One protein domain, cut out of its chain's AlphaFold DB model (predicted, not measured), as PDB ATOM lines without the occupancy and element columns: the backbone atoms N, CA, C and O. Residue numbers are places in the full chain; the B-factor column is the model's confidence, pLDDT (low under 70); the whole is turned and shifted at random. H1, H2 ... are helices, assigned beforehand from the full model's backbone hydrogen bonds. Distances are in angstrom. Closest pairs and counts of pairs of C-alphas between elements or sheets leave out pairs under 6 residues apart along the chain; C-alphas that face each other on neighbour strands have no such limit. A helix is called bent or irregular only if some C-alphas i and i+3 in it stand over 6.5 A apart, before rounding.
ATOM      1  N   PHE A   5      81.515 -62.317 303.049       59.62
ATOM      2  CA  PHE A   5      82.919 -61.885 303.109       59.62
ATOM      3  C   PHE A   5      83.934 -63.035 303.026       59.62
ATOM      4  O   PHE A   5      85.091 -62.814 302.661       59.62
ATOM      5  N   GLY A   6      83.516 -64.277 303.287       68.62
ATOM      6  CA  GLY A   6      84.383 -65.449 303.131       68.62
ATOM      7  C   GLY A   6      84.870 -65.641 301.687       68.62
ATOM      8  O   GLY A   6      86.022 -66.012 301.459       68.62
ATOM      9  N   TRP A   7      84.024 -65.312 300.703       67.12
ATOM     10  CA  TRP A   7      84.384 -65.354 299.285       67.12
ATOM     11  C   TRP A   7      85.325 -64.205 298.893       67.12
ATOM     12  O   TRP A   7      86.268 -64.425 298.136       67.12
ATOM     13  N   VAL A   8      85.170 -63.022 299.498       70.25
ATOM     14  CA  VAL A   8      86.069 -61.869 299.295       70.25
ATOM     15  C   VAL A   8      87.487 -62.177 299.779       70.25
ATOM     16  O   VAL A   8      88.457 -61.878 299.088       70.25
ATOM     17  N   ASN A   9      87.639 -62.848 300.924       70.19
ATOM     18  CA  ASN A   9      88.956 -63.271 301.407       70.19
ATOM     19  C   ASN A   9      89.625 -64.298 300.472       70.19
ATOM     20  O   ASN A   9      90.845 -64.282 300.297       70.19
ATOM     21  N   ARG A  10      88.825 -65.170 299.842       72.31
ATOM     22  CA  ARG A  10      89.292 -66.132 298.835       72.31
ATOM     23  C   ARG A  10      89.686 -65.424 297.527       72.31
ATOM     24  O   ARG A  10      90.740 -65.734 296.983       72.31
ATOM     25  N   PHE A  11      88.922 -64.420 297.089       67.94
ATOM     26  CA  PHE A  11      89.234 -63.588 295.920       67.94
ATOM     27  C   PHE A  11      90.499 -62.752 296.131       67.94
ATOM     28  O   PHE A  11      91.355 -62.682 295.259       67.94
ATOM     29  N   ARG A  12      90.677 -62.194 297.331       70.50
ATOM     30  CA  ARG A  12      91.889 -61.461 297.716       70.50
ATOM     31  C   ARG A  12      93.133 -62.347 297.688       70.50
ATOM     32  O   ARG A  12      94.203 -61.888 297.304       70.50
ATOM     33  N   ARG A  13      93.004 -63.617 298.086       74.94
ATOM     34  CA  ARG A  13      94.105 -64.588 298.003       74.94
ATOM     35  C   ARG A  13      94.422 -64.947 296.549       74.94
ATOM     36  O   ARG A  13      95.592 -65.018 296.210       74.94
ATOM     37  N   LEU A  14      93.400 -65.092 295.706       71.25
ATOM     38  CA  LEU A  14      93.560 -65.339 294.273       71.25
ATOM     39  C   LEU A  14      94.238 -64.150 293.569       71.25
ATOM     40  O   LEU A  14      95.232 -64.329 292.882       71.25
ATOM     41  N   ALA A  15      93.771 -62.929 293.829       71.25
ATOM     42  CA  ALA A  15      94.356 -61.691 293.318       71.25
ATOM     43  C   ALA A  15      95.850 -61.552 293.653       71.25
ATOM     44  O   ALA A  15      96.631 -61.104 292.821       71.25
ATOM     45  N   ARG A  16      96.250 -61.978 294.858       71.06
ATOM     46  CA  ARG A  16      97.646 -61.948 295.311       71.06
ATOM     47  C   ARG A  16      98.527 -63.010 294.648       71.06
ATOM     48  O   ARG A  16      99.721 -62.799 294.492       71.06
ATOM     49  N   ASP A  17      97.943 -64.136 294.253       72.12
ATOM     50  CA  ASP A  17      98.630 -65.176 293.478       72.12
ATOM     51  C   ASP A  17      98.907 -64.685 292.041       72.12
ATOM     52  O   ASP A  17     100.004 -64.850 291.509       72.12
ATOM     53  N   TYR A  18      97.951 -63.939 291.471       59.19
ATOM     54  CA  TYR A  18      98.081 -63.262 290.175       59.19
ATOM     55  C   TYR A  18      98.972 -62.010 290.198       59.19
ATOM     56  O   TYR A  18      99.377 -61.549 289.138       59.19
ATOM     57  N   GLU A  19      99.360 -61.488 291.366       58.75
ATOM     58  CA  GLU A  19     100.363 -60.412 291.494       58.75
ATOM     59  C   GLU A  19     101.735 -60.843 290.935       58.75
ATOM     60  O   GLU A  19     102.533 -60.011 290.507       58.75
ATOM     61  N   ARG A  20     101.996 -62.160 290.877       65.25
ATOM     62  CA  ARG A  20     103.208 -62.739 290.281       65.25
ATOM     63  C   ARG A  20     103.163 -62.810 288.742       65.25
ATOM     64  O   ARG A  20     104.208 -63.039 288.135       65.25
ATOM     65  N   LEU A  21     101.988 -62.612 288.125       62.25
ATOM     66  CA  LEU A  21     101.766 -62.485 286.676       62.25
ATOM     67  C   LEU A  21     101.268 -61.047 286.369       62.25
ATOM     68  O   LEU A  21     100.070 -60.762 286.442       62.25
ATOM     69  N   PRO A  22     102.171 -60.104 286.050       60.47
ATOM     70  CA  PRO A  22     101.903 -58.662 286.135       60.47
ATOM     71  C   PRO A  22     100.831 -58.113 285.171       60.47
ATOM     72  O   PRO A  22     100.290 -57.040 285.429       60.47
ATOM     73  N   GLU A  23     100.463 -58.827 284.103       61.25
ATOM     74  CA  GLU A  23      99.455 -58.368 283.127       61.25
ATOM     75  C   GLU A  23      98.026 -58.279 283.699       61.25
ATOM     76  O   GLU A  23      97.241 -57.427 283.287       61.25
ATOM     77  N   THR A  24      97.682 -59.095 284.700       59.91
ATOM     78  CA  THR A  24      96.326 -59.132 285.289       59.91
ATOM     79  C   THR A  24      96.097 -58.151 286.446       59.91
ATOM     80  O   THR A  24      94.970 -58.006 286.929       59.91
ATOM     81  N   LEU A  25      97.134 -57.430 286.890       61.56
ATOM     82  CA  LEU A  25      97.071 -56.532 288.051       61.56
ATOM     83  C   LEU A  25      96.256 -55.249 287.789       61.56
ATOM     84  O   LEU A  25      95.604 -54.726 288.697       61.56
ATOM     85  N   ALA A  26      96.252 -54.752 286.549       64.19
ATOM     86  CA  ALA A  26      95.482 -53.565 286.167       64.19
ATOM     87  C   ALA A  26      93.964 -53.812 286.265       64.19
ATOM     88  O   ALA A  26      93.221 -52.968 286.769       64.19
ATOM     89  N   GLY A  27      93.509 -55.007 285.872       65.56
ATOM     90  CA  GLY A  27      92.109 -55.414 286.014       65.56
ATOM     91  C   GLY A  27      91.683 -55.565 287.478       65.56
ATOM     92  O   GLY A  27      90.565 -55.206 287.845       65.56
ATOM     93  N   LEU A  28      92.589 -56.023 288.348       73.62
ATOM     94  CA  LEU A  28      92.310 -56.174 289.777       73.62
ATOM     95  C   LEU A  28      92.166 -54.834 290.509       73.62
ATOM     96  O   LEU A  28      91.313 -54.732 291.391       73.62
ATOM     97  N   HIS A  29      92.920 -53.799 290.125       76.56
ATOM     98  CA  HIS A  29      92.718 -52.449 290.669       76.56
ATOM     99  C   HIS A  29      91.310 -51.924 290.379       76.56
ATOM    100  O   HIS A  29      90.666 -51.379 291.275       76.56
ATOM    101  N   PHE A  30      90.802 -52.144 289.165       75.44
ATOM    102  CA  PHE A  30      89.445 -51.748 288.785       75.44
ATOM    103  C   PHE A  30      88.374 -52.487 289.604       75.44
ATOM    104  O   PHE A  30      87.414 -51.877 290.082       75.44
ATOM    105  N   VAL A  31      88.560 -53.789 289.835       78.62
ATOM    106  CA  VAL A  31      87.667 -54.596 290.685       78.62
ATOM    107  C   VAL A  31      87.706 -54.119 292.138       78.62
ATOM    108  O   VAL A  31      86.653 -53.960 292.754       78.62
ATOM    109  N   ALA A  32      88.893 -53.839 292.683       80.25
ATOM    110  CA  ALA A  32      89.042 -53.307 294.036       80.25
ATOM    111  C   ALA A  32      88.333 -51.953 294.191       80.25
ATOM    112  O   ALA A  32      87.574 -51.767 295.144       80.25
ATOM    113  N   PHE A  33      88.510 -51.048 293.224       82.12
ATOM    114  CA  PHE A  33      87.807 -49.765 293.188       82.12
ATOM    115  C   PHE A  33      86.290 -49.950 293.127       82.12
ATOM    116  O   PHE A  33      85.569 -49.313 293.889       82.12
ATOM    117  N   THR A  34      85.807 -50.862 292.281       85.62
ATOM    118  CA  THR A  34      84.373 -51.150 292.123       85.62
ATOM    119  C   THR A  34      83.752 -51.674 293.419       85.62
ATOM    120  O   THR A  34      82.689 -51.206 293.817       85.62
ATOM    121  N   ILE A  35      84.417 -52.602 294.117       84.88
ATOM    122  CA  ILE A  35      83.940 -53.132 295.408       84.88
ATOM    123  C   ILE A  35      83.880 -52.018 296.455       84.88
ATOM    124  O   ILE A  35      82.896 -51.912 297.188       84.88
ATOM    125  N   LEU A  36      84.914 -51.175 296.513       85.50
ATOM    126  CA  LEU A  36      84.983 -50.065 297.457       85.50
ATOM    127  C   LEU A  36      83.869 -49.038 297.195       85.50
ATOM    128  O   LEU A  36      83.172 -48.624 298.121       85.50
ATOM    129  N   MET A  37      83.656 -48.679 295.925       88.88
ATOM    130  CA  MET A  37      82.611 -47.741 295.524       88.88
ATOM    131  C   MET A  37      81.211 -48.300 295.782       88.88
ATOM    132  O   MET A  37      80.351 -47.574 296.273       88.88
ATOM    133  N   LEU A  38      80.987 -49.586 295.500       87.00
ATOM    134  CA  LEU A  38      79.704 -50.247 295.728       87.00
ATOM    135  C   LEU A  38      79.377 -50.355 297.221       87.00
ATOM    136  O   LEU A  38      78.229 -50.156 297.607       87.00
ATOM    137  N   GLY A  39      80.380 -50.613 298.067       86.19
ATOM    138  CA  GLY A  39      80.224 -50.570 299.522       86.19
ATOM    139  C   GLY A  39      79.821 -49.179 300.010       86.19
ATOM    140  O   GLY A  39      78.852 -49.046 300.750       86.19
ATOM    141  N   ASN A  40      80.506 -48.138 299.531       84.94
ATOM    142  CA  ASN A  40      80.177 -46.755 299.874       84.94
ATOM    143  C   ASN A  40      78.777 -46.346 299.381       84.94
ATOM    144  O   ASN A  40      78.015 -45.726 300.116       84.94
ATOM    145  N   ALA A  41      78.408 -46.740 298.159       85.19
ATOM    146  CA  ALA A  41      77.078 -46.500 297.612       85.19
ATOM    147  C   ALA A  41      75.999 -47.211 298.441       85.19
ATOM    148  O   ALA A  41      75.009 -46.590 298.807       85.19
ATOM    149  N   ALA A  42      76.201 -48.483 298.798       86.44
ATOM    150  CA  ALA A  42      75.269 -49.224 299.645       86.44
ATOM    151  C   ALA A  42      75.080 -48.560 301.020       86.44
ATOM    152  O   ALA A  42      73.953 -48.483 301.505       86.44
ATOM    153  N   THR A  43      76.151 -48.036 301.622       84.75
ATOM    154  CA  THR A  43      76.069 -47.238 302.854       84.75
ATOM    155  C   THR A  43      75.271 -45.950 302.646       84.75
ATOM    156  O   THR A  43      74.390 -45.665 303.451       84.75
ATOM    157  N   LEU A  44      75.510 -45.217 301.553       85.06
ATOM    158  CA  LEU A  44      74.754 -44.008 301.204       85.06
ATOM    159  C   LEU A  44      73.252 -44.288 301.019       85.06
ATOM    160  O   LEU A  44      72.415 -43.547 301.536       85.06
ATOM    161  N   PHE A  45      72.907 -45.386 300.342       78.38
ATOM    162  CA  PHE A  45      71.522 -45.832 300.169       78.38
ATOM    163  C   PHE A  45      70.864 -46.291 301.476       78.38
ATOM    164  O   PHE A  45      69.654 -46.171 301.601       78.38
ATOM    165  N   GLN A  46      71.622 -46.814 302.444       75.50
ATOM    166  CA  GLN A  46      71.094 -47.161 303.772       75.50
ATOM    167  C   GLN A  46      70.893 -45.937 304.674       75.50
ATOM    168  O   GLN A  46      70.106 -45.999 305.612       75.50
ATOM    169  N   SER A  47      71.629 -44.852 304.422       67.81
ATOM    170  CA  SER A  47      71.515 -43.591 305.162       67.81
ATOM    171  C   SER A  47      70.443 -42.627 304.632       67.81
ATOM    172  O   SER A  47      70.324 -41.529 305.171       67.81
ATOM    173  N   SER A  48      69.701 -43.011 303.586       52.28
ATOM    174  CA  SER A  48      68.564 -42.262 303.016       52.28
ATOM    175  C   SER A  48      67.236 -42.875 303.451       52.28
ATOM    176  O   SER A  48      66.275 -42.102 303.641       52.28
TER     177      SER A  48
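AT A GLANCE: This is residues 5 to 48 of the 48 residues of the protein "Transposase" of Xanthomonas campestris (UniProt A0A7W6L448). Two helices make an open helical hairpin, a flat, narrow V: H1 runs to the turn at residues 19 to 21, and the longer H2 folds back beside it; residues 36 to 48, of which 36 to 46 belong to H2, stick out far past H1. The 44 printed residues hold two named helices, H1 then H2, and no named strand; the class is all helix. The whole is loose, with a radius of gyration of the C-alphas of 13.0 A, and spans 42 by 22 by 7 A.

HOW THE PARTS SIT: Start with H1, residues 5 to 18, and go through a tight link of 3 residues to H2, residues 22 to 46. The two form a hairpin: they run opposite ways at a shallow tilt of 22 degrees. They touch through residues 15 to 18 of H1 and 24 to 28 of H2 alone; the closest C-alphas, those of Tyr 18 and Thr 24, are 6.6 A apart. In H1 every O i to N i+4 pair is within hydrogen-bond range, in H2 18 of 21.

IN THESE COORDINATES: Find C-alpha 5 at (82.919, -61.885, 303.109); from there H1 runs 20.0 A to C-alpha 18. Find C-alpha 22 at (101.903, -58.662, 286.135); H2 runs 37.3 A to C-alpha 46 at (71.094, -47.161, 303.772). H2 is irregular, but only just: C-alphas 23 and 26 are 6.9 A apart.

THE WHOLE: The C-alphas farthest apart, those of Arg 20 and Ser 48, are 42.2 A apart. The printed part has no cut. Look in the B-factor column for pLDDT under 70 at residues 5 to 7, 11, 18 to 27 and 47 to 48; the mean of the printed part is 73.0.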